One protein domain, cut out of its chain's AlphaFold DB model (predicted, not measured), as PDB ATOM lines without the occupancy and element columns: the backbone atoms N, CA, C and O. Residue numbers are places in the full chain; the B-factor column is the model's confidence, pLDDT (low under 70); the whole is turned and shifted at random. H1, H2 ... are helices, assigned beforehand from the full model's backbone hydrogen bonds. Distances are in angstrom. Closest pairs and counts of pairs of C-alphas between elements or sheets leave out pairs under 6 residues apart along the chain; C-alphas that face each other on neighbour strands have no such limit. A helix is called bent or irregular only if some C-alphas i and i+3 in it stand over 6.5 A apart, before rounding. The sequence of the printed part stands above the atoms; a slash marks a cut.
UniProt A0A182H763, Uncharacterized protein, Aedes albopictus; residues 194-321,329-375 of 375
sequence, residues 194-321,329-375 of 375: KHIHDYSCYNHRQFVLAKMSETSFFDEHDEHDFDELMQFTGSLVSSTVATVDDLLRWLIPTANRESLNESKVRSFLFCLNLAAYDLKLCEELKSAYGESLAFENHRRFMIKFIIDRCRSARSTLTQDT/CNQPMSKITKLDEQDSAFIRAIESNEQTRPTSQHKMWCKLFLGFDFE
ATOM      1  N   LYS A 194     -37.280 -13.214 -24.030       96.56
ATOM      2  CA  LYS A 194     -36.440 -14.032 -23.137       96.56
ATOM      3  C   LYS A 194     -35.101 -13.359 -22.794       96.56
ATOM      4  O   LYS A 194     -34.600 -13.535 -21.688       96.56
ATOM      5  N   HIS A 195     -34.522 -12.606 -23.729       96.31
ATOM      6  CA  HIS A 195     -33.183 -12.012 -23.649       96.31
ATOM      7  C   HIS A 195     -33.220 -10.521 -23.991       96.31
ATOM      8  O   HIS A 195     -32.649 -10.071 -24.986       96.31
ATOM      9  N   ILE A 196     -33.870  -9.743 -23.129       95.38
ATOM     10  CA  ILE A 196     -34.214  -8.332 -23.371       95.38
ATOM     11  C   ILE A 196     -33.016  -7.412 -23.661       95.38
ATOM     12  O   ILE A 196     -33.188  -6.352 -24.256       95.38
ATOM     13  N   HIS A 197     -31.797  -7.807 -23.285       93.62
ATOM     14  CA  HIS A 197     -30.565  -7.045 -23.517       93.62
ATOM     15  C   HIS A 197     -29.670  -7.634 -24.622       93.62
ATOM     16  O   HIS A 197     -28.508  -7.239 -24.749       93.62
ATOM     17  N   ASP A 198     -30.161  -8.579 -25.434       95.69
ATOM     18  CA  ASP A 198     -29.374  -9.136 -26.538       95.69
ATOM     19  C   ASP A 198     -29.348  -8.195 -27.754       95.69
ATOM     20  O   ASP A 198     -30.144  -8.298 -28.689       95.69
ATOM     21  N   TYR A 199     -28.376  -7.280 -27.760       94.50
ATOM     22  CA  TYR A 199     -28.141  -6.338 -28.862       94.50
ATOM     23  C   TYR A 199     -27.969  -7.016 -30.231       94.50
ATOM     24  O   TYR A 199     -28.308  -6.427 -31.256       94.50
ATOM     25  N   SER A 200     -27.435  -8.243 -30.271       95.88
ATOM     26  CA  SER A 200     -27.224  -8.954 -31.535       95.88
ATOM     27  C   SER A 200     -28.544  -9.469 -32.116       95.88
ATOM     28  O   SER A 200     -28.723  -9.414 -33.331       95.88
ATOM     29  N   CYS A 201     -29.489  -9.880 -31.265       97.50
ATOM     30  CA  CYS A 201     -30.844 -10.234 -31.679       97.50
ATOM     31  C   CYS A 201     -31.605  -9.021 -32.233       97.50
ATOM     32  O   CYS A 201     -32.197  -9.123 -33.306       97.50
ATOM     33  N   TYR A 202     -31.545  -7.859 -31.570       96.75
ATOM     34  CA  TYR A 202     -32.168  -6.636 -32.099       96.75
ATOM     35  C   TYR A 202     -31.580  -6.236 -33.452       96.75
ATOM     36  O   TYR A 202     -32.330  -5.964 -34.384       96.75
ATOM     37  N   ASN A 203     -30.252  -6.263 -33.599       95.81
ATOM     38  CA  ASN A 203     -29.601  -6.003 -34.885       95.81
ATOM     39  C   ASN A 203     -30.032  -7.013 -35.967       95.81
ATOM     40  O   ASN A 203     -30.217  -6.654 -37.127       95.81
ATOM     41  N   HIS A 204     -30.218  -8.284 -35.603       97.31
ATOM     42  CA  HIS A 204     -30.744  -9.288 -36.527       97.31
ATOM     43  C   HIS A 204     -32.201  -9.007 -36.921       97.31
ATOM     44  O   HIS A 204     -32.519  -9.079 -38.103       97.31
ATOM     45  N   ARG A 205     -33.065  -8.605 -35.982       97.31
ATOM     46  CA  ARG A 205     -34.455  -8.204 -36.268       97.31
ATOM     47  C   ARG A 205     -34.525  -7.007 -37.224       97.31
ATOM     48  O   ARG A 205     -35.284  -7.037 -38.185       97.31
ATOM     49  N   GLN A 206     -33.657  -6.014 -37.030       96.62
ATOM     50  CA  GLN A 206     -33.494  -4.874 -37.943       96.62
ATOM     51  C   GLN A 206     -33.078  -5.316 -39.355       96.62
ATOM     52  O   GLN A 206     -33.635  -4.849 -40.347       96.62
ATOM     53  N   PHE A 207     -32.129  -6.254 -39.452       96.31
ATOM     54  CA  PHE A 207     -31.721  -6.853 -40.725       96.31
ATOM     55  C   PHE A 207     -32.872  -7.600 -41.413       96.31
ATOM     56  O   PHE A 207     -33.049  -7.452 -42.620       96.31
ATOM     57  N   VAL A 208     -33.657  -8.382 -40.666       96.69
ATOM     58  CA  VAL A 208     -34.813  -9.121 -41.199       96.69
ATOM     59  C   VAL A 208     -35.826  -8.149 -41.794       96.69
ATOM     60  O   VAL A 208     -36.201  -8.314 -42.951       96.69
ATOM     61  N   LEU A 209     -36.186  -7.092 -41.060       95.94
ATOM     62  CA  LEU A 209     -37.116  -6.071 -41.541       95.94
ATOM     63  C   LEU A 209     -36.602  -5.360 -42.804       95.94
ATOM     64  O   LEU A 209     -37.330  -5.217 -43.787       95.94
ATOM     65  N   ALA A 210     -35.324  -4.970 -42.816       93.88
ATOM     66  CA  ALA A 210     -34.700  -4.375 -43.995       93.88
ATOM     67  C   ALA A 210     -34.740  -5.330 -45.200       93.88
ATOM     68  O   ALA A 210     -35.047  -4.903 -46.315       93.88
ATOM     69  N   LYS A 211     -34.491  -6.628 -44.980       94.31
ATOM     70  CA  LYS A 211     -34.519  -7.634 -46.045       94.31
ATOM     71  C   LYS A 211     -35.929  -7.896 -46.571       94.31
ATOM     72  O   LYS A 211     -36.093  -8.091 -47.776       94.31
ATOM     73  N   MET A 212     -36.939  -7.875 -45.702       94.69
ATOM     74  CA  MET A 212     -38.347  -7.978 -46.100       94.69
ATOM     75  C   MET A 212     -38.725  -6.820 -47.023       94.69
ATOM     76  O   MET A 212     -39.254  -7.055 -48.106       94.69
ATOM     77  N   SER A 213     -38.337  -5.592 -46.672       92.38
ATOM     78  CA  SER A 213     -38.574  -4.431 -47.533       92.38
ATOM     79  C   SER A 213     -37.822  -4.514 -48.868       92.38
ATOM     80  O   SER A 213     -38.408  -4.242 -49.912       92.38
ATOM     81  N   GLU A 214     -36.551  -4.929 -48.864       90.00
ATOM     82  CA  GLU A 214     -35.738  -5.076 -50.084       90.00
ATOM     83  C   GLU A 214     -36.336  -6.100 -51.059       90.00
ATOM     84  O   GLU A 214     -36.322  -5.904 -52.273       90.00
ATOM     85  N   THR A 215     -36.882  -7.193 -50.527       90.81
ATOM     86  CA  THR A 215     -37.464  -8.286 -51.320       90.81
ATOM     87  C   THR A 215     -38.942  -8.083 -51.644       90.81
ATOM     88  O   THR A 215     -39.552  -8.966 -52.237       90.81
ATOM     89  N   SER A 216     -39.513  -6.921 -51.295       91.81
ATOM     90  CA  SER A 216     -40.950  -6.636 -51.421       91.81
ATOM     91  C   SER A 216     -41.827  -7.716 -50.767       91.81
ATOM     92  O   SER A 216     -42.899  -8.055 -51.267       91.81
ATOM     93  N   PHE A 217     -41.363  -8.275 -49.647       92.44
ATOM     94  CA  PHE A 217     -42.088  -9.290 -48.897       92.44
ATOM     95  C   PHE A 217     -43.318  -8.684 -48.207       92.44
ATOM     96  O   PHE A 217     -43.242  -7.604 -47.615       92.44
ATOM     97  N   PHE A 218     -44.423  -9.420 -48.226       91.00
ATOM     98  CA  PHE A 218     -45.574  -9.239 -47.345       91.00
ATOM     99  C   PHE A 218     -46.198 -10.606 -47.062       91.00
ATOM    100  O   PHE A 218     -46.043 -11.531 -47.862       91.00
ATOM    101  N   ASP A 219     -46.859 -10.742 -45.915       89.31
ATOM    102  CA  ASP A 219     -47.639 -11.940 -45.614       89.31
ATOM    103  C   ASP A 219     -49.068 -11.758 -46.144       89.31
ATOM    104  O   ASP A 219     -49.795 -10.879 -45.693       89.31
ATOM    105  N   GLU A 220     -49.457 -12.565 -47.132       83.88
ATOM    106  CA  GLU A 220     -50.805 -12.547 -47.726       83.88
ATOM    107  C   GLU A 220     -51.894 -13.010 -46.747       83.88
ATOM    108  O   GLU A 220     -53.077 -12.802 -47.008       83.88
ATOM    109  N   HIS A 221     -51.501 -13.649 -45.645       82.81
ATOM    110  CA  HIS A 221     -52.405 -14.180 -44.630       82.81
ATOM    111  C   HIS A 221     -52.451 -13.330 -43.352       82.81
ATOM    112  O   HIS A 221     -53.002 -13.789 -42.355       82.81
ATOM    113  N   ASP A 222     -51.852 -12.136 -43.341       79.00
ATOM    114  CA  ASP A 222     -51.956 -11.243 -42.186       79.00
ATOM    115  C   ASP A 222     -53.359 -10.619 -42.115       79.00
ATOM    116  O   ASP A 222     -53.742  -9.831 -42.977       79.00
ATOM    117  N   GLU A 223     -54.130 -11.000 -41.095       72.75
ATOM    118  CA  GLU A 223     -55.527 -10.583 -40.896       72.75
ATOM    119  C   GLU A 223     -55.668  -9.224 -40.182       72.75
ATOM    120  O   GLU A 223     -56.782  -8.735 -40.022       72.75
ATOM    121  N   HIS A 224     -54.565  -8.610 -39.733       74.88
ATOM    122  CA  HIS A 224     -54.591  -7.430 -38.852       74.88
ATOM    123  C   HIS A 224     -54.487  -6.085 -39.590       74.88
ATOM    124  O   HIS A 224     -54.048  -5.114 -38.983       74.88
ATOM    125  N   ASP A 225     -54.788  -6.032 -40.894       76.56
ATOM    126  CA  ASP A 225     -54.980  -4.814 -41.714       76.56
ATOM    127  C   ASP A 225     -54.117  -3.576 -41.346       76.56
ATOM    128  O   ASP A 225     -54.570  -2.434 -41.356       76.56
ATOM    129  N   PHE A 226     -52.823  -3.777 -41.075       93.38
ATOM    130  CA  PHE A 226     -51.872  -2.722 -40.683       93.38
ATOM    131  C   PHE A 226     -52.252  -1.924 -39.412       93.38
ATOM    132  O   PHE A 226     -51.871  -0.754 -39.279       93.38
ATOM    133  N   ASP A 227     -52.964  -2.547 -38.470       94.19
ATOM    134  CA  ASP A 227     -53.521  -1.935 -37.254       94.19
ATOM    135  C   ASP A 227     -52.509  -1.113 -36.449       94.19
ATOM    136  O   ASP A 227     -52.801   0.001 -36.009       94.19
ATOM    137  N   GLU A 228     -51.300  -1.639 -36.248       96.00
ATOM    138  CA  GLU A 228     -50.284  -0.970 -35.429       96.00
ATOM    139  C   GLU A 228     -49.756   0.284 -36.123       96.00
ATOM    140  O   GLU A 228     -49.517   1.304 -35.476       96.00
ATOM    141  N   LEU A 229     -49.630   0.249 -37.453       97.06
ATOM    142  CA  LEU A 229     -49.291   1.434 -38.232       97.06
ATOM    143  C   LEU A 229     -50.413   2.471 -38.179       97.06
ATOM    144  O   LEU A 229     -50.126   3.652 -37.996       97.06
ATOM    145  N   MET A 230     -51.674   2.050 -38.306       96.44
ATOM    146  CA  MET A 230     -52.832   2.946 -38.213       96.44
ATOM    147  C   MET A 230     -52.903   3.638 -36.851       96.44
ATOM    148  O   MET A 230     -53.039   4.862 -36.791       96.44
ATOM    149  N   GLN A 231     -52.737   2.883 -35.764       95.94
ATOM    150  CA  GLN A 231     -52.694   3.420 -34.402       95.94
ATOM    151  C   GLN A 231     -51.514   4.376 -34.214       95.94
ATOM    152  O   GLN A 231     -51.690   5.485 -33.701       95.94
ATOM    153  N   PHE A 232     -50.322   3.987 -34.673       96.94
ATOM    154  CA  PHE A 232     -49.131   4.824 -34.585       96.94
ATOM    155  C   PHE A 232     -49.313   6.143 -35.343       96.94
ATOM    156  O   PHE A 232     -49.137   7.216 -34.760       96.94
ATOM    157  N   THR A 233     -49.739   6.092 -36.607       96.38
ATOM    158  CA  THR A 233     -50.005   7.287 -37.413       96.38
ATOM    159  C   THR A 233     -51.091   8.146 -36.779       96.38
ATOM    160  O   THR A 233     -50.861   9.339 -36.587       96.38
ATOM    161  N   GLY A 234     -52.227   7.562 -36.389       95.75
ATOM    162  CA  GLY A 234     -53.330   8.302 -35.778       95.75
ATOM    163  C   GLY A 234     -52.936   9.011 -34.482       95.75
ATOM    164  O   GLY A 234     -53.305  10.170 -34.281       95.75
ATOM    165  N   SER A 235     -52.106   8.370 -33.648       95.44
ATOM    166  CA  SER A 235     -51.583   8.973 -32.413       95.44
ATOM    167  C   SER A 235     -50.686  10.187 -32.675       95.44
ATOM    168  O   SER A 235     -50.739  11.163 -31.930       95.44
ATOM    169  N   LEU A 236     -49.899  10.162 -33.756       93.94
ATOM    170  CA  LEU A 236     -48.996  11.250 -34.126       93.94
ATOM    171  C   LEU A 236     -49.735  12.444 -34.725       93.94
ATOM    172  O   LEU A 236     -49.436  13.586 -34.383       93.94
ATOM    173  N   VAL A 237     -50.693  12.199 -35.622       92.56
ATOM    174  CA  VAL A 237     -51.407  13.274 -36.332       92.56
ATOM    175  C   VAL A 237     -52.688  13.718 -35.625       92.56
ATOM    176  O   VAL A 237     -53.381  14.604 -36.121       92.56
ATOM    177  N   SER A 238     -53.014  13.114 -34.475       91.19
ATOM    178  CA  SER A 238     -54.250  13.366 -33.717       91.19
ATOM    179  C   SER A 238     -55.513  13.235 -34.582       91.19
ATOM    180  O   SER A 238     -56.447  14.029 -34.480       91.19
ATOM    181  N   SER A 239     -55.527  12.239 -35.471       91.50
ATOM    182  CA  SER A 239     -56.606  11.989 -36.431       91.50
ATOM    183  C   SER A 239     -56.928  10.500 -36.497       91.50
ATOM    184  O   SER A 239     -56.083   9.659 -36.198       91.50
ATOM    185  N   THR A 240     -58.156  10.160 -36.887       91.75
ATOM    186  CA  THR A 240     -58.536   8.759 -37.095       91.75
ATOM    187  C   THR A 240     -57.993   8.284 -38.436       91.75
ATOM    188  O   THR A 240     -58.280   8.878 -39.471       91.75
ATOM    189  N   VAL A 241     -57.218   7.203 -38.408       93.12
ATOM    190  CA  VAL A 241     -56.717   6.508 -39.593       93.12
ATOM    191  C   VAL A 241     -57.329   5.117 -39.562       93.12
ATOM    192  O   VAL A 241     -56.981   4.329 -38.689       93.12
ATOM    193  N   ALA A 242     -58.290   4.856 -40.447       90.81
ATOM    194  CA  ALA A 242     -59.062   3.609 -40.439       90.81
ATOM    195  C   ALA A 242     -58.949   2.820 -41.749       90.81
ATOM    196  O   ALA A 242     -59.396   1.682 -41.826       90.81
ATOM    197  N   THR A 243     -58.394   3.430 -42.798       92.44
ATOM    198  CA  THR A 243     -58.275   2.805 -44.114       92.44
ATOM    199  C   THR A 243     -56.849   2.892 -44.640       92.44
ATOM    200  O   THR A 243     -56.067   3.769 -44.261       92.44
ATOM    201  N   VAL A 244     -56.515   1.998 -45.572       90.88
ATOM    202  CA  VAL A 244     -55.247   2.052 -46.312       90.88
ATOM    203  C   VAL A 244     -55.090   3.391 -47.038       90.88
ATOM    204  O   VAL A 244     -54.002   3.957 -47.044       90.88
ATOM    205  N   ASP A 245     -56.163   3.945 -47.603       90.62
ATOM    206  CA  ASP A 245     -56.085   5.238 -48.287       90.62
ATOM    207  C   ASP A 245     -55.814   6.392 -47.309       90.62
ATOM    208  O   ASP A 245     -55.064   7.310 -47.648       90.62
ATOM    209  N   ASP A 246     -56.332   6.331 -46.078       91.62
ATOM    210  CA  ASP A 246     -55.973   7.292 -45.028       91.62
ATOM    211  C   ASP A 246     -54.493   7.185 -44.655       91.62
ATOM    212  O   ASP A 246     -53.809   8.206 -44.568       91.62
ATOM    213  N   LEU A 247     -53.968   5.962 -44.503       93.00
ATOM    214  CA  LEU A 247     -52.537   5.738 -44.277       93.00
ATOM    215  C   LEU A 247     -51.698   6.359 -45.396       93.00
ATOM    216  O   LEU A 247     -50.775   7.128 -45.129       93.00
ATOM    217  N   LEU A 248     -52.023   6.066 -46.656       92.19
ATOM    218  CA  LEU A 248     -51.256   6.561 -47.799       92.19
ATOM    219  C   LEU A 248     -51.299   8.092 -47.907       92.19
ATOM    220  O   LEU A 248     -50.272   8.691 -48.229       92.19
ATOM    221  N   ARG A 249     -52.423   8.740 -47.566       91.75
ATOM    222  CA  ARG A 249     -52.520  10.213 -47.512       91.75
ATOM    223  C   ARG A 249     -51.507  10.832 -46.550       91.75
ATOM    224  O   ARG A 249     -50.954  11.884 -46.856       91.75
ATOM    225  N   TRP A 250     -51.244  10.196 -45.409       92.44
ATOM    226  CA  TRP A 250     -50.278  10.696 -44.426       92.44
ATOM    227  C   TRP A 250     -48.836  10.305 -44.758       92.44
ATOM    228  O   TRP A 250     -47.925  11.136 -44.670       92.44
ATOM    229  N   LEU A 251     -48.623   9.046 -45.141       91.75
ATOM    230  CA  LEU A 251     -47.294   8.483 -45.372       91.75
ATOM    231  C   LEU A 251     -46.673   8.994 -46.679       91.75
ATOM    232  O   LEU A 251     -45.475   9.274 -46.712       91.75
ATOM    233  N   ILE A 252     -47.476   9.138 -47.740       89.50
ATOM    234  CA  ILE A 252     -47.035   9.512 -49.094       89.50
ATOM    235  C   ILE A 252     -47.991  10.516 -49.781       89.50
ATOM    236  O   ILE A 252     -48.491  10.250 -50.874       89.50
ATOM    237  N   PRO A 253     -48.210  11.719 -49.212       86.38
ATOM    238  CA  PRO A 253     -49.246  12.664 -49.661       86.38
ATOM    239  C   PRO A 253     -49.133  13.118 -51.123       86.38
ATOM    240  O   PRO A 253     -50.119  13.542 -51.717       86.38
ATOM    241  N   THR A 254     -47.935  13.072 -51.712       80.69
ATOM    242  CA  THR A 254     -47.678  13.541 -53.085       80.69
ATOM    243  C   THR A 254     -47.787  12.440 -54.144       80.69
ATOM    244  O   THR A 254     -47.543  12.704 -55.324       80.69
ATOM    245  N   ALA A 255     -48.112  11.204 -53.749       79.44
ATOM    246  CA  ALA A 255     -48.242  10.073 -54.658       79.44
ATOM    247  C   ALA A 255     -49.658   9.980 -55.249       79.44
ATOM    248  O   ALA A 255     -50.649  10.064 -54.528       79.44
ATOM    249  N   ASN A 256     -49.757   9.749 -56.561       81.31
ATOM    250  CA  ASN A 256     -51.029   9.406 -57.195       81.31
ATOM    251  C   ASN A 256     -51.309   7.908 -56.987       81.31
ATOM    252  O   ASN A 256     -50.509   7.081 -57.423       81.31
ATOM    253  N   ARG A 257     -52.439   7.558 -56.352       82.88
ATOM    254  CA  ARG A 257     -52.827   6.167 -56.050       82.88
ATOM    255  C   ARG A 257     -52.852   5.285 -57.298       82.88
ATOM    256  O   ARG A 257     -52.427   4.137 -57.226       82.88
ATOM    257  N   GLU A 258     -53.285   5.836 -58.429       82.69
ATOM    258  CA  GLU A 258     -53.413   5.116 -59.702       82.69
ATOM    259  C   GLU A 258     -52.065   4.704 -60.307       82.69
ATOM    260  O   GLU A 258     -52.009   3.763 -61.093       82.69
ATOM    261  N   SER A 259     -50.965   5.374 -59.942       84.69
ATOM    262  CA  SER A 259     -49.632   5.061 -60.467       84.69
ATOM    263  C   SER A 259     -48.810   4.145 -59.554       84.69
ATOM    264  O   SER A 259     -47.616   3.970 -59.792       84.69
ATOM    265  N   LEU A 260     -49.388   3.634 -58.461       88.19
ATOM    266  CA  LEU A 260     -48.681   2.795 -57.491       88.19
ATOM    267  C   LEU A 260     -48.866   1.308 -57.798       88.19
ATOM    268  O   LEU A 260     -49.976   0.844 -58.054       88.19
ATOM    269  N   ASN A 261     -47.786   0.537 -57.682       90.38
ATOM    270  CA  ASN A 261     -47.860  -0.917 -57.744       90.38
ATOM    271  C   ASN A 261     -48.435  -1.475 -56.429       90.38
ATOM    272  O   ASN A 261     -47.812  -1.356 -55.372       90.38
ATOM    273  N   GLU A 262     -49.605  -2.116 -56.494       89.56
ATOM    274  CA  GLU A 262     -50.341  -2.586 -55.311       89.56
ATOM    275  C   GLU A 262     -49.557  -3.605 -54.467       89.56
ATOM    276  O   GLU A 262     -49.568  -3.529 -53.239       89.56
ATOM    277  N   SER A 263     -48.810  -4.520 -55.094       89.56
ATOM    278  CA  SER A 263     -47.977  -5.484 -54.359       89.56
ATOM    279  C   SER A 263     -46.863  -4.785 -53.577       89.56
ATOM    280  O   SER A 263     -46.585  -5.143 -52.432       89.56
ATOM    281  N   LYS A 264     -46.255  -3.750 -54.167       90.62
ATOM    282  CA  LYS A 264     -45.223  -2.956 -53.491       90.62
ATOM    283  C   LYS A 264     -45.801  -2.105 -52.371       90.62
ATOM    284  O   LYS A 264     -45.162  -1.982 -51.329       90.62
ATOM    285  N   VAL A 265     -47.000  -1.551 -52.557       92.50
ATOM    286  CA  VAL A 265     -47.722  -0.819 -51.506       92.50
ATOM    287  C   VAL A 265     -48.000  -1.736 -50.319       92.50
ATOM    288  O   VAL A 265     -47.687  -1.360 -49.193       92.50
ATOM    289  N   ARG A 266     -48.490  -2.960 -50.555       92.69
ATOM    290  CA  ARG A 266     -48.711  -3.945 -49.484       92.69
ATOM    291  C   ARG A 266     -47.434  -4.276 -48.729       92.69
ATOM    292  O   ARG A 266     -47.432  -4.207 -47.508       92.69
ATOM    293  N   SER A 267     -46.333  -4.551 -49.428       93.50
ATOM    294  CA  SER A 267     -45.036  -4.783 -48.776       93.50
ATOM    295  C   SER A 267     -44.534  -3.580 -47.983       93.50
ATOM    296  O   SER A 267     -44.050  -3.735 -46.859       93.50
ATOM    297  N   PHE A 268     -44.684  -2.378 -48.531       95.06
ATOM    298  CA  PHE A 268     -44.328  -1.141 -47.850       95.06
ATOM    299  C   PHE A 268     -45.117  -0.973 -46.549       95.06
ATOM    300  O   PHE A 268     -44.505  -0.828 -45.492       95.06
ATOM    301  N   LEU A 269     -46.447  -1.064 -46.606       95.69
ATOM    302  CA  LEU A 269     -47.309  -0.939 -45.429       95.69
ATOM    303  C   LEU A 269     -47.054  -2.056 -44.419       95.69
ATOM    304  O   LEU A 269     -46.943  -1.776 -43.230       95.69
ATOM    305  N   PHE A 270     -46.856  -3.290 -44.881       95.81
ATOM    306  CA  PHE A 270     -46.522  -4.429 -44.031       95.81
ATOM    307  C   PHE A 270     -45.221  -4.194 -43.249       95.81
ATOM    308  O   PHE A 270     -45.179  -4.349 -42.030       95.81
ATOM    309  N   CYS A 271     -44.156  -3.747 -43.921       96.31
ATOM    310  CA  CYS A 271     -42.887  -3.454 -43.254       96.31
ATOM    311  C   CYS A 271     -43.002  -2.268 -42.281       96.31
ATOM    312  O   CYS A 271     -42.404  -2.293 -41.208       96.31
ATOM    313  N   LEU A 272     -43.764  -1.229 -42.630       97.31
ATOM    314  CA  LEU A 272     -44.013  -0.112 -41.718       97.31
ATOM    315  C   LEU A 272     -44.854  -0.530 -40.504       97.31
ATOM    316  O   LEU A 272     -44.582  -0.069 -39.399       97.31
ATOM    317  N   ASN A 273     -45.809  -1.441 -40.688       97.44
ATOM    318  CA  ASN A 273     -46.600  -2.021 -39.608       97.44
ATOM    319  C   ASN A 273     -45.737  -2.827 -38.637       97.44
ATOM    320  O   ASN A 273     -45.836  -2.628 -37.432       97.44
ATOM    321  N   LEU A 274     -44.813  -3.646 -39.144       96.69
ATOM    322  CA  LEU A 274     -43.839  -4.337 -38.296       96.69
ATOM    323  C   LEU A 274     -42.936  -3.362 -37.528       96.69
ATOM    324  O   LEU A 274     -42.636  -3.594 -36.358       96.69
ATOM    325  N   ALA A 275     -42.522  -2.257 -38.154       98.12
ATOM    326  CA  ALA A 275     -41.747  -1.225 -37.469       98.12
ATOM    327  C   ALA A 275     -42.560  -0.539 -36.357       98.12
ATOM    328  O   ALA A 275     -42.038  -0.328 -35.264       98.12
ATOM    329  N   ALA A 276     -43.834  -0.219 -36.612       98.25
ATOM    330  CA  ALA A 276     -44.747   0.350 -35.620       98.25
ATOM    331  C   ALA A 276     -45.012  -0.624 -34.459       98.25
ATOM    332  O   ALA A 276     -44.942  -0.230 -33.294       98.25
ATOM    333  N   TYR A 277     -45.202  -1.910 -34.763       97.62
ATOM    334  CA  TYR A 277     -45.283  -2.973 -33.766       97.62
ATOM    335  C   TYR A 277     -44.021  -3.019 -32.892       97.62
ATOM    336  O   TYR A 277     -44.114  -3.069 -31.668       97.62
ATOM    337  N   ASP A 278     -42.828  -2.921 -33.486       97.94
ATOM    338  CA  ASP A 278     -41.570  -2.926 -32.731       97.94
ATOM    339  C   ASP A 278     -41.370  -1.672 -31.867       97.94
ATOM    340  O   ASP A 278     -40.734  -1.750 -30.810       97.94
ATOM    341  N   LEU A 279     -41.933  -0.521 -32.257       98.19
ATOM    342  CA  LEU A 279     -41.977   0.672 -31.403       98.19
ATOM    343  C   LEU A 279     -42.827   0.418 -30.156       98.19
ATOM    344  O   LEU A 279     -42.372   0.688 -29.043       98.19
ATOM    345  N   LYS A 280     -44.022  -0.154 -30.333       97.88
ATOM    346  CA  LYS A 280     -44.912  -0.543 -29.234       97.88
ATOM    347  C   LYS A 280     -44.268  -1.594 -28.333       97.88
ATOM    348  O   LYS A 280     -44.236  -1.406 -27.120       97.88
ATOM    349  N   LEU A 281     -43.657  -2.630 -28.911       97.81
ATOM    350  CA  LEU A 281     -42.893  -3.643 -28.179       97.81
ATOM    351  C   LEU A 281     -41.785  -3.009 -27.325       97.81
ATOM    352  O   LEU A 281     -41.587  -3.409 -26.179       97.81
ATOM    353  N   CYS A 282     -41.056  -2.018 -27.848       97.69
ATOM    354  CA  CYS A 282     -40.035  -1.316 -27.068       97.69
ATOM    355  C   CYS A 282     -40.630  -0.589 -25.856       97.69
ATOM    356  O   CYS A 282     -40.031  -0.636 -24.781       97.69
ATOM    357  N   GLU A 283     -41.785   0.064 -26.001       96.69
ATOM    358  CA  GLU A 283     -42.458   0.743 -24.887       96.69
ATOM    359  C   GLU A 283     -43.041  -0.262 -23.873       96.69
ATOM    360  O   GLU A 283     -42.893  -0.062 -22.667       96.69
ATOM    361  N   GLU A 284     -43.595  -1.392 -24.328       97.75
ATOM    362  CA  GLU A 284     -44.019  -2.506 -23.464       97.75
ATOM    363  C   GLU A 284     -42.850  -3.047 -22.629       97.75
ATOM    364  O   GLU A 284     -42.941  -3.163 -21.404       97.75
ATOM    365  N   LEU A 285     -41.719  -3.351 -23.278       97.69
ATOM    366  CA  LEU A 285     -40.524  -3.860 -22.605       97.69
ATOM    367  C   LEU A 285     -39.923  -2.819 -21.656       97.69
ATOM    368  O   LEU A 285     -39.502  -3.173 -20.556       97.69
ATOM    369  N   LYS A 286     -39.920  -1.538 -22.041       96.69
ATOM    370  CA  LYS A 286     -39.484  -0.438 -21.176       96.69
ATOM    371  C   LYS A 286     -40.377  -0.306 -19.942       96.69
ATOM    372  O   LYS A 286     -39.862  -0.119 -18.843       96.69
ATOM    373  N   SER A 287     -41.694  -0.422 -20.102       97.56
ATOM    374  CA  SER A 287     -42.647  -0.373 -18.988       97.56
ATOM    375  C   SER A 287     -42.454  -1.547 -18.022       97.56
ATOM    376  O   SER A 287     -42.458  -1.351 -16.809       97.56
ATOM    377  N   ALA A 288     -42.219  -2.750 -18.551       97.44
ATOM    378  CA  ALA A 288     -42.064  -3.961 -17.750       97.44
ATOM    379  C   ALA A 288     -40.686  -4.103 -17.076       97.44
ATOM    380  O   ALA A 288     -40.603  -4.619 -15.962       97.44
ATOM    381  N   TYR A 289     -39.605  -3.676 -17.738       96.81
ATOM    382  CA  TYR A 289     -38.226  -3.964 -17.311       96.81
ATOM    383  C   TYR A 289     -37.360  -2.718 -17.070       96.81
ATOM    384  O   TYR A 289     -36.199  -2.848 -16.682       96.81
ATOM    385  N   GLY A 290     -37.906  -1.517 -17.266       96.06
ATOM    386  CA  GLY A 290     -37.185  -0.253 -17.135       96.06
ATOM    387  C   GLY A 290     -36.400   0.135 -18.389       96.06
ATOM    388  O   GLY A 290     -36.496  -0.484 -19.450       96.06
ATOM    389  N   GLU A 291     -35.619   1.209 -18.290       93.00
ATOM    390  CA  GLU A 291     -34.873   1.725 -19.435       93.00
ATOM    391  C   GLU A 291     -33.729   0.794 -19.854       93.00
ATOM    392  O   GLU A 291     -32.959   0.292 -19.035       93.00
ATOM    393  N   SER A 292     -33.571   0.608 -21.164       93.44
ATOM    394  CA  SER A 292     -32.438  -0.112 -21.733       93.44
ATOM    395  C   SER A 292     -31.957   0.556 -23.008       93.44
ATOM    396  O   SER A 292     -32.749   0.914 -23.883       93.44
ATOM    397  N   LEU A 293     -30.635   0.635 -23.160       92.94
ATOM    398  CA  LEU A 293     -30.014   1.091 -24.399       92.94
ATOM    399  C   LEU A 293     -30.371   0.180 -25.587       92.94
ATOM    400  O   LEU A 293     -30.417   0.649 -26.720       92.94
ATOM    401  N   ALA A 294     -30.649  -1.107 -25.344       93.81
ATOM    402  CA  ALA A 294     -31.081  -2.032 -26.389       93.81
ATOM    403  C   ALA A 294     -32.432  -1.609 -26.989       93.81
ATOM    404  O   ALA A 294     -32.544  -1.501 -28.209       93.81
ATOM    405  N   PHE A 295     -33.409  -1.290 -26.130       95.56
ATOM    406  CA  PHE A 295     -34.737  -0.826 -26.545       95.56
ATOM    407  C   PHE A 295     -34.633   0.506 -27.286       95.56
ATOM    408  O   PHE A 295     -35.155   0.645 -28.386       95.56
ATOM    409  N   GLU A 296     -33.887   1.466 -26.732       94.19
ATOM    410  CA  GLU A 296     -33.753   2.792 -27.340       94.19
ATOM    411  C   GLU A 296     -33.045   2.735 -28.703       94.19
ATOM    412  O   GLU A 296     -33.472   3.398 -29.647       94.19
ATOM    413  N   ASN A 297     -32.004   1.910 -28.854       93.94
ATOM    414  CA  ASN A 297     -31.347   1.718 -30.149       93.94
ATOM    415  C   ASN A 297     -32.265   1.034 -31.169       93.94
ATOM    416  O   ASN A 297     -32.222   1.369 -32.353       93.94
ATOM    417  N   HIS A 298     -33.093   0.085 -30.728       96.44
ATOM    418  CA  HIS A 298     -34.051  -0.575 -31.606       96.44
ATOM    419  C   HIS A 298     -35.165   0.377 -32.051       96.44
ATOM    420  O   HIS A 298     -35.403   0.510 -33.249       96.44
ATOM    421  N   ARG A 299     -35.742   1.135 -31.114       96.50
ATOM    422  CA  ARG A 299     -36.733   2.188 -31.370       96.50
ATOM    423  C   ARG A 299     -36.222   3.229 -32.366       96.50
ATOM    424  O   ARG A 299     -36.895   3.532 -33.346       96.50
ATOM    425  N   ARG A 300     -35.003   3.734 -32.155       94.88
ATOM    426  CA  ARG A 300     -34.327   4.677 -33.065       94.88
ATOM    427  C   ARG A 300     -34.226   4.139 -34.487       94.88
ATOM    428  O   ARG A 300     -34.511   4.864 -35.437       94.88
ATOM    429  N   PHE A 301     -33.850   2.869 -34.634       95.50
ATOM    430  CA  PHE A 301     -33.834   2.231 -35.945       95.50
ATOM    431  C   PHE A 301     -35.230   2.191 -36.568       95.50
ATOM    432  O   PHE A 301     -35.350   2.531 -37.736       95.50
ATOM    433  N   MET A 302     -36.274   1.827 -35.815       97.62
ATOM    434  CA  MET A 302     -37.641   1.756 -36.351       97.62
ATOM    435  C   MET A 302     -38.162   3.119 -36.804       97.62
ATOM    436  O   MET A 302     -38.677   3.228 -37.914       97.62
ATOM    437  N   ILE A 303     -37.932   4.179 -36.022       96.12
ATOM    438  CA  ILE A 303     -38.257   5.556 -36.429       96.12
ATOM    439  C   ILE A 303     -37.527   5.930 -37.720       96.12
ATOM    440  O   ILE A 303     -38.148   6.391 -38.679       96.12
ATOM    441  N   LYS A 304     -36.211   5.690 -37.773       93.56
ATOM    442  CA  LYS A 304     -35.419   5.977 -38.970       93.56
ATOM    443  C   LYS A 304     -35.909   5.171 -40.175       93.56
ATOM    444  O   LYS A 304     -36.038   5.723 -41.261       93.56
ATOM    445  N   PHE A 305     -36.198   3.886 -39.986       94.62
ATOM    446  CA  PHE A 305     -36.695   2.997 -41.027       94.62
ATOM    447  C   PHE A 305     -38.007   3.521 -41.613       94.62
ATOM    448  O   PHE A 305     -38.109   3.644 -42.832       94.62
ATOM    449  N   ILE A 306     -38.967   3.903 -40.763       95.44
ATOM    450  CA  ILE A 306     -40.245   4.484 -41.195       95.44
ATOM    451  C   ILE A 306     -40.009   5.750 -42.030       95.44
ATOM    452  O   ILE A 306     -40.504   5.843 -43.152       95.44
ATOM    453  N   ILE A 307     -39.199   6.692 -41.532       92.69
ATOM    454  CA  ILE A 307     -38.898   7.948 -42.236       92.69
ATOM    455  C   ILE A 307     -38.218   7.687 -43.589       92.69
ATOM    456  O   ILE A 307     -38.659   8.212 -44.613       92.69
ATOM    457  N   ASP A 308     -37.169   6.860 -43.619       90.38
ATOM    458  CA  ASP A 308     -36.417   6.542 -44.837       90.38
ATOM    459  C   ASP A 308     -37.319   5.899 -45.900       90.38
ATOM    460  O   ASP A 308     -37.224   6.209 -47.095       90.38
ATOM    461  N   ARG A 309     -38.199   4.983 -45.478       90.94
ATOM    462  CA  ARG A 309     -39.150   4.323 -46.372       90.94
ATOM    463  C   ARG A 309     -40.178   5.317 -46.903       90.94
ATOM    464  O   ARG A 309     -40.382   5.326 -48.111       90.94
ATOM    465  N   CYS A 310     -40.758   6.184 -46.072       91.19
ATOM    466  CA  CYS A 310     -41.698   7.213 -46.534       91.19
ATOM    467  C   CYS A 310     -41.050   8.171 -47.547       91.19
ATOM    468  O   CYS A 310     -41.609   8.405 -48.617       91.19
ATOM    469  N   ARG A 311     -39.830   8.655 -47.274       87.19
ATOM    470  CA  ARG A 311     -39.101   9.558 -48.185       87.19
ATOM    471  C   ARG A 311     -38.752   8.903 -49.526       87.19
ATOM    472  O   ARG A 311     -38.812   9.546 -50.568       87.19
ATOM    473  N   SER A 312     -38.419   7.610 -49.523       86.25
ATOM    474  CA  SER A 312     -38.081   6.852 -50.743       86.25
ATOM    475  C   SER A 312     -39.277   6.165 -51.417       86.25
ATOM    476  O   SER A 312     -39.121   5.547 -52.474       86.25
ATOM    477  N   ALA A 313     -40.480   6.270 -50.850       86.44
ATOM    478  CA  ALA A 313     -41.651   5.548 -51.330       86.44
ATOM    479  C   ALA A 313     -42.038   5.950 -52.759       86.44
ATOM    480  O   ALA A 313     -42.333   5.084 -53.577       86.44
ATOM    481  N   ARG A 314     -41.962   7.241 -53.112       78.81
ATOM    482  CA  ARG A 314     -42.353   7.716 -54.451       78.81
ATOM    483  C   ARG A 314     -41.576   7.030 -55.575       78.81
ATOM    484  O   ARG A 314     -42.181   6.628 -56.564       78.81
ATOM    485  N   SER A 315     -40.259   6.884 -55.437       80.75
ATOM    486  CA  SER A 315     -39.438   6.192 -56.439       80.75
ATOM    487  C   SER A 315     -39.623   4.676 -56.374       80.75
ATOM    488  O   SER A 315     -39.711   4.020 -57.406       80.75
ATOM    489  N   THR A 316     -39.729   4.117 -55.169       82.81
ATOM    490  CA  THR A 316     -39.739   2.660 -54.968       82.81
ATOM    491  C   THR A 316     -41.073   2.017 -55.365       82.81
ATOM    492  O   THR A 316     -41.085   0.907 -55.899       82.81
ATOM    493  N   LEU A 317     -42.190   2.714 -55.138       85.50
ATOM    494  CA  LEU A 317     -43.547   2.200 -55.350       85.50
ATOM    495  C   LEU A 317     -44.078   2.395 -56.781       85.50
ATOM    496  O   LEU A 317     -45.068   1.759 -57.139       85.50
ATOM    497  N   THR A 318     -43.444   3.255 -57.586       78.44
ATOM    498  CA  THR A 318     -43.864   3.555 -58.973       78.44
ATOM    499  C   THR A 318     -43.021   2.850 -60.036       78.44
ATOM    500  O   THR A 318     -43.495   2.628 -61.145       78.44
ATOM    501  N   GLN A 319     -41.768   2.499 -59.735       66.50
ATOM    502  CA  GLN A 319     -40.874   1.864 -60.704       66.50
ATOM    503  C   GLN A 319     -41.133   0.358 -60.822       66.50
ATOM    504  O   GLN A 319     -41.010  -0.356 -59.829       66.50
ATOM    505  N   ASP A 320     -41.340  -0.162 -62.032       53.72
ATOM    506  CA  ASP A 320     -41.242  -1.600 -62.342       53.72
ATOM    507  C   ASP A 320     -39.770  -2.013 -62.519       53.72
ATOM    508  O   ASP A 320     -39.316  -2.426 -63.584       53.72
ATOM    509  N   THR A 321     -38.954  -1.850 -61.478       52.03
ATOM    510  CA  THR A 321     -37.592  -2.391 -61.496       52.03
ATOM    511  C   THR A 321     -37.620  -3.861 -61.097       52.03
ATOM    512  O   THR A 321     -37.841  -4.210 -59.936       52.03
ATOM    513  N   CYS A 329     -25.459  -3.603 -47.761       35.75
ATOM    514  CA  CYS A 329     -25.656  -3.738 -46.321       35.75
ATOM    515  C   CYS A 329     -25.152  -2.452 -45.641       35.75
ATOM    516  O   CYS A 329     -24.041  -2.380 -45.117       35.75
ATOM    517  N   ASN A 330     -25.927  -1.382 -45.743       41.62
ATOM    518  CA  ASN A 330     -25.629  -0.123 -45.130       41.62
ATOM    519  C   ASN A 330     -25.898  -0.381 -43.666       41.62
ATOM    520  O   ASN A 330     -26.934  -0.928 -43.285       41.62
ATOM    521  N   GLN A 331     -24.883  -0.076 -42.867       48.94
ATOM    522  CA  GLN A 331     -24.965  -0.147 -41.422       48.94
ATOM    523  C   GLN A 331     -26.298   0.478 -40.973       48.94
ATOM    524  O   GLN A 331     -26.725   1.442 -41.616       48.94
ATOM    525  N   PRO A 332     -26.908   0.024 -39.861       45.41
ATOM    526  CA  PRO A 332     -28.180   0.545 -39.325       45.41
ATOM    527  C   PRO A 332     -28.245   2.084 -39.171       45.41
ATOM    528  O   PRO A 332     -29.288   2.649 -38.867       45.41
ATOM    529  N   MET A 333     -27.103   2.748 -39.359       51.53
ATOM    530  CA  MET A 333     -26.774   4.137 -39.110       51.53
ATOM    531  C   MET A 333     -25.920   4.722 -40.258       51.53
ATOM    532  O   MET A 333     -24.894   5.358 -40.012       51.53
ATOM    533  N   SER A 334     -26.261   4.488 -41.531       56.09
ATOM    534  CA  SER A 334     -25.635   5.251 -42.626       56.09
ATOM    535  C   SER A 334     -26.079   6.719 -42.571       56.09
ATOM    536  O   SER A 334     -27.254   7.009 -42.340       56.09
ATOM    537  N   LYS A 335     -25.132   7.648 -42.753       53.41
ATOM    538  CA  LYS A 335     -25.376   9.096 -42.677       53.41
ATOM    539  C   LYS A 335     -26.292   9.601 -43.801       53.41
ATOM    540  O   LYS A 335     -26.123   9.215 -44.952       53.41
ATOM    541  N   ILE A 336     -27.103  10.591 -43.415       54.69
ATOM    542  CA  ILE A 336     -27.833  11.587 -44.216       54.69
ATOM    543  C   ILE A 336     -29.173  11.134 -44.802       54.69
ATOM    544  O   ILE A 336     -29.264  10.449 -45.815       54.69
ATOM    545  N   THR A 337     -30.219  11.730 -44.242       51.44
ATOM    546  CA  THR A 337     -31.313  12.296 -45.025       51.44
ATOM    547  C   THR A 337     -31.477  13.721 -44.509       51.44
ATOM    548  O   THR A 337     -31.704  13.909 -43.316       51.44
ATOM    549  N   LYS A 338     -31.208  14.733 -45.340       54.28
ATOM    550  CA  LYS A 338     -31.508  16.120 -44.957       54.28
ATOM    551  C   LYS A 338     -33.032  16.270 -44.913       54.28
ATOM    552  O   LYS A 338     -33.709  15.599 -45.689       54.28
ATOM    553  N   LEU A 339     -33.545  17.101 -44.005       53.03
ATOM    554  CA  LEU A 339     -34.922  17.594 -44.099       53.03
ATOM    555  C   LEU A 339     -35.065  18.288 -45.462       53.03
ATOM    556  O   LEU A 339     -34.324  19.234 -45.738       53.03
ATOM    557  N   ASP A 340     -35.973  17.798 -46.300       57.91
ATOM    558  CA  ASP A 340     -36.431  18.537 -47.474       57.91
ATOM    559  C   ASP A 340     -37.662  19.352 -47.055       57.91
ATOM    560  O   ASP A 340     -38.499  18.879 -46.286       57.91
ATOM    561  N   GLU A 341     -37.835  20.556 -47.607       51.06
ATOM    562  CA  GLU A 341     -39.005  21.426 -47.359       51.06
ATOM    563  C   GLU A 341     -40.360  20.764 -47.720       51.06
ATOM    564  O   GLU A 341     -41.424  21.311 -47.437       51.06
ATOM    565  N   GLN A 342     -40.330  19.576 -48.335       56.97
ATOM    566  CA  GLN A 342     -41.482  18.781 -48.765       56.97
ATOM    567  C   GLN A 342     -41.837  17.615 -47.822       56.97
ATOM    568  O   GLN A 342     -42.682  16.789 -48.180       56.97
ATOM    569  N   ASP A 343     -41.218  17.511 -46.640       69.12
ATOM    570  CA  ASP A 343     -41.532  16.438 -45.691       69.12
ATOM    571  C   ASP A 343     -43.020  16.459 -45.275       69.12
ATOM    572  O   ASP A 343     -43.627  17.501 -44.988       69.12
ATOM    573  N   SER A 344     -43.641  15.272 -45.272       81.50
ATOM    574  CA  SER A 344     -45.076  15.126 -45.022       81.50
ATOM    575  C   SER A 344     -45.458  15.589 -43.612       81.50
ATOM    576  O   SER A 344     -44.641  15.605 -42.689       81.50
ATOM    577  N   ALA A 345     -46.733  15.940 -43.413       88.44
ATOM    578  CA  ALA A 345     -47.253  16.277 -42.085       88.44
ATOM    579  C   ALA A 345     -47.014  15.151 -41.059       88.44
ATOM    580  O   ALA A 345     -46.781  15.425 -39.886       88.44
ATOM    581  N   PHE A 346     -46.984  13.896 -41.515       91.69
ATOM    582  CA  PHE A 346     -46.607  12.745 -40.704       91.69
ATOM    583  C   PHE A 346     -45.141  12.794 -40.236       91.69
ATOM    584  O   PHE A 346     -44.881  12.599 -39.052       91.69
ATOM    585  N   ILE A 347     -44.184  13.109 -41.118       91.19
ATOM    586  CA  ILE A 347     -42.763  13.226 -40.735       91.19
ATOM    587  C   ILE A 347     -42.563  14.379 -39.742       91.19
ATOM    588  O   ILE A 347     -41.862  14.205 -38.748       91.19
ATOM    589  N   ARG A 348     -43.241  15.517 -39.946       90.44
ATOM    590  CA  ARG A 348     -43.225  16.642 -38.990       90.44
ATOM    591  C   ARG A 348     -43.844  16.286 -37.634       90.44
ATOM    592  O   ARG A 348     -43.384  16.765 -36.597       90.44
ATOM    593  N   ALA A 349     -44.859  15.424 -37.615       93.56
ATOM    594  CA  ALA A 349     -45.415  14.905 -36.369       93.56
ATOM    595  C   ALA A 349     -44.418  13.989 -35.633       93.56
ATOM    596  O   ALA A 349     -44.289  14.089 -34.413       93.56
ATOM    597  N   ILE A 350     -43.657  13.154 -36.358       94.06
ATOM    598  CA  ILE A 350     -42.553  12.373 -35.769       94.06
ATOM    599  C   ILE A 350     -41.473  13.303 -35.208       94.06
ATOM    600  O   ILE A 350     -41.036  13.103 -34.079       94.06
ATOM    601  N   GLU A 351     -41.063  14.324 -35.961       92.69
ATOM    602  CA  GLU A 351     -40.086  15.324 -35.509       92.69
ATOM    603  C   GLU A 351     -40.520  15.981 -34.192       92.69
ATOM    604  O   GLU A 351     -39.754  16.002 -33.228       92.69
ATOM    605  N   SER A 352     -41.778  16.426 -34.126       92.31
ATOM    606  CA  SER A 352     -42.365  17.035 -32.926       92.31
ATOM    607  C   SER A 352     -42.375  16.068 -31.736       92.31
ATOM    608  O   SER A 352     -42.106  16.470 -30.605       92.31
ATOM    609  N   ASN A 353     -42.653  14.781 -31.974       93.50
ATOM    610  CA  ASN A 353     -42.620  13.752 -30.935       93.50
ATOM    611  C   ASN A 353     -41.185  13.506 -30.431       93.50
ATOM    612  O   ASN A 353     -40.940  13.552 -29.225       93.50
ATOM    613  N   GLU A 354     -40.211  13.325 -31.328       93.94
ATOM    614  CA  GLU A 354     -38.810  13.097 -30.945       93.94
ATOM    615  C   GLU A 354     -38.198  14.312 -30.221       93.94
ATOM    616  O   GLU A 354     -37.362  14.134 -29.332       93.94
ATOM    617  N   GLN A 355     -38.659  15.536 -30.504       92.25
ATOM    618  CA  GLN A 355     -38.225  16.748 -29.794       92.25
ATOM    619  C   GLN A 355     -38.532  16.704 -28.285       92.25
ATOM    620  O   GLN A 355     -37.800  17.295 -27.488       92.25
ATOM    621  N   THR A 356     -39.576  15.980 -27.866       91.94
ATOM    622  CA  THR A 356     -39.961  15.867 -26.446       91.94
ATOM    623  C   THR A 356     -38.935  15.102 -25.600       91.94
ATOM    624  O   THR A 356     -38.957  15.177 -24.370       91.94
ATOM    625  N   ARG A 357     -38.009  14.369 -26.233       90.44
ATOM    626  CA  ARG A 357     -37.011  13.544 -25.546       90.44
ATOM    627  C   ARG A 357     -35.798  14.399 -25.131       90.44
ATOM    628  O   ARG A 357     -35.067  14.895 -25.987       90.44
ATOM    629  N   PRO A 358     -35.491  14.521 -23.824       80.62
ATOM    630  CA  PRO A 358     -34.622  15.590 -23.312       80.62
ATOM    631  C   PRO A 358     -33.113  15.352 -23.491       80.62
ATOM    632  O   PRO A 358     -32.313  16.254 -23.248       80.62
ATOM    633  N   THR A 359     -32.676  14.143 -23.860       88.50
ATOM    634  CA  THR A 359     -31.243  13.798 -23.806       88.50
ATOM    635  C   THR A 359     -30.444  14.417 -24.959       88.50
ATOM    636  O   THR A 359     -30.809  14.299 -26.129       88.50
ATOM    637  N   SER A 360     -29.286  15.013 -24.653       89.19
ATOM    638  CA  SER A 360     -28.392  15.617 -25.657       89.19
ATOM    639  C   SER A 360     -27.903  14.610 -26.705       89.19
ATOM    640  O   SER A 360     -27.825  14.922 -27.893       89.19
ATOM    641  N   GLN A 361     -27.636  13.370 -26.285       89.94
ATOM    642  CA  GLN A 361     -27.281  12.275 -27.190       89.94
ATOM    643  C   GLN A 361     -28.402  11.960 -28.186       89.94
ATOM    644  O   GLN A 361     -28.118  11.625 -29.334       89.94
ATOM    645  N   HIS A 362     -29.665  12.062 -27.763       91.56
ATOM    646  CA  HIS A 362     -30.802  11.854 -28.649       91.56
ATOM    647  C   HIS A 362     -30.954  12.999 -29.653       91.56
ATOM    648  O   HIS A 362     -31.057  12.722 -30.844       91.56
ATOM    649  N   LYS A 363     -30.846  14.261 -29.216       91.56
ATOM    650  CA  LYS A 363     -30.844  15.417 -30.132       91.56
ATOM    651  C   LYS A 363     -29.753  15.295 -31.203       91.56
ATOM    652  O   LYS A 363     -30.021  15.450 -32.391       91.56
ATOM    653  N   MET A 364     -28.535  14.918 -30.799       90.94
ATOM    654  CA  MET A 364     -27.426  14.683 -31.731       90.94
ATOM    655  C   MET A 364     -27.716  13.530 -32.703       90.94
ATOM    656  O   MET A 364     -27.364  13.602 -33.879       90.94
ATOM    657  N   TRP A 365     -28.369  12.465 -32.232       91.44
ATOM    658  CA  TRP A 365     -28.801  11.365 -33.091       91.44
ATOM    659  C   TRP A 365     -29.844  11.828 -34.122       91.44
ATOM    660  O   TRP A 365     -29.659  11.578 -35.313       91.44
ATOM    661  N   CYS A 366     -30.875  12.566 -33.709       91.06
ATOM    662  CA  CYS A 366     -31.882  13.112 -34.620       91.06
ATOM    663  C   CYS A 366     -31.244  14.000 -35.699       91.06
ATOM    664  O   CYS A 366     -31.483  13.785 -36.889       91.06
ATOM    665  N   LYS A 367     -30.316  14.883 -35.313       89.12
ATOM    666  CA  LYS A 367     -29.563  15.730 -36.250       89.12
ATOM    667  C   LYS A 367     -28.751  14.926 -37.262       89.12
ATOM    668  O   LYS A 367     -28.785  15.201 -38.457       89.12
ATOM    669  N   LEU A 368     -28.001  13.925 -36.796       87.56
ATOM    670  CA  LEU A 368     -27.100  13.146 -37.650       87.56
ATOM    671  C   LEU A 368     -27.824  12.169 -38.586       87.56
ATOM    672  O   LEU A 368     -27.322  11.902 -39.683       87.56
ATOM    673  N   PHE A 369     -28.943  11.593 -38.139       87.00
ATOM    674  CA  PHE A 369     -29.562  10.438 -38.798       87.00
ATOM    675  C   PHE A 369     -30.958  10.695 -39.357       87.00
ATOM    676  O   PHE A 369     -31.331   9.996 -40.297       87.00
ATOM    677  N   LEU A 370     -31.699  11.672 -38.826       87.50
ATOM    678  CA  LEU A 370     -33.037  12.046 -39.310       87.50
ATOM    679  C   LEU A 370     -33.056  13.401 -40.030       87.50
ATOM    680  O   LEU A 370     -33.942  13.641 -40.855       87.50
ATOM    681  N   GLY A 371     -32.066  14.250 -39.738       85.81
ATOM    682  CA  GLY A 371     -31.972  15.618 -40.236       85.81
ATOM    683  C   GLY A 371     -32.696  16.645 -39.364       85.81
ATOM    684  O   GLY A 371     -32.695  17.809 -39.738       85.81
ATOM    685  N   PHE A 372     -33.274  16.242 -38.225       87.69
ATOM    686  CA  PHE A 372     -33.982  17.144 -37.308       87.69
ATOM    687  C   PHE A 372     -32.984  17.922 -36.451       87.69
ATOM    688  O   PHE A 372     -32.221  17.322 -35.686       87.69
ATOM    689  N   ASP A 373     -32.966  19.246 -36.587       85.06
ATOM    690  CA  ASP A 373     -32.100  20.117 -35.795       85.06
ATOM    691  C   ASP A 373     -32.910  20.740 -34.657       85.06
ATOM    692  O   ASP A 373     -33.705  21.653 -34.863       85.06
ATOM    693  N   PHE A 374     -32.735  20.197 -33.453       83.56
ATOM    694  CA  PHE A 374     -33.356  20.723 -32.245       83.56
ATOM    695  C   PHE A 374     -32.365  21.650 -31.545       83.56
ATOM    696  O   PHE A 374     -31.266  21.206 -31.202       83.56
ATOM    697  N   GLU A 375     -32.769  22.900 -31.307       68.88
ATOM    698  CA  GLU A 375     -32.000  23.862 -30.504       68.88
ATOM    699  C   GLU A 375     -31.715  23.362 -29.075       68.88
ATOM    700  O   GLU A 375     -32.534  22.600 -28.485       68.88
TER     701      GLU A 375
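What this domain is: This is residues 194 to 321 and 329 to 375 of the 375 residues of an uncharacterized protein of Aedes albopictus (UniProt A0A182H763). Three helices, H1, H4 and H5, lie lengthwise side by side as an up-and-down bundle, in which H4 and H5 make a long hairpin and H1 packs on both over parts of its length. H2 crosses H4 and reaches to H6, which, with H7, lies along the side of H5 away from H1. The printed part has 175 residues with seven named helices, H1 to H7 in order, and no named strand: all helix. It is compact, with a radius of gyration of the C-alphas of 15.8 A, and rounded, spanning 45 by 39 by 35 A.

How they stand to each other: Begin with H1, residues 199 to 214, in the bundle with H4, residues 262 to 289, and H5, residues 293 to 318, each running against the one before it. H1 touches H4 with residues 209 to 213 alone, closest at the C-alphas of Ser 213 and Cys 271, 6.2 A. H1 touches H5 with residues 199 to 206 alone, closest at the C-alphas of Tyr 199 and Ala 294, 5.8 A. H4 and H5, a hairpin, touch at a shallow tilt of 13 degrees, opposite ways; their closest C-alphas, of Ala 275 and Met 302, are 5.2 A apart. H2, residues 227 to 237, touches H4 about perpendicular at 78 degrees, closest at the C-alphas of Leu 229 and Asn 273, 4.6 A. H2 also touches H6, residues 345 to 355, at the C-alphas of Leu 236 and Ala 349, 5.6 A. H3, residues 244 to 251, only just touches H2, with 3 pairs of C-alphas within 8 A, the closest those of Met 230 and Leu 247, 6.7 A. H7, residues 360 to 369, is close to H5 but not clearly touching: the C-alphas of Lys 304 and Phe 369 are 7.4 A apart. H1 and H6 are apart. Every O i to N i+4 pair is within hydrogen-bond range in H1, H2, H3, H4, H6 and H7; in H5 it is 19 of 22.

Where its parts are: Find C-alpha 199 at (-28.141, -6.338, -28.862); from there H1 runs 22.6 A. H2 measures 15.4 A and H3 has 8 residues. Find C-alpha 262 at (-50.341, -2.586, -55.311), where H4 begins its 39.9 A. H5 covers 37.3 A and is irregular, with C-alphas 311 and 314 at 7.3 A and a kink of 57 degrees near residue 312. H6 measures 15.3 A; H7 ends at C-alpha 369, (-29.562, 10.438, -38.798), after 14.2 A.

The domain as a whole: Look for the two C-alphas farthest apart, of Glu 258 and Tyr 289, at 45.9 A. Residues 322 to 328 are not printed, in the link across the cut from H5 to H6; C-alphas 321 and 329 are 19.4 A apart. The link from H1 to H2 is long, with 12 residues. In the B-factor column, pLDDT is under 70 at residues 319 to 321, 329 to 343 and 375.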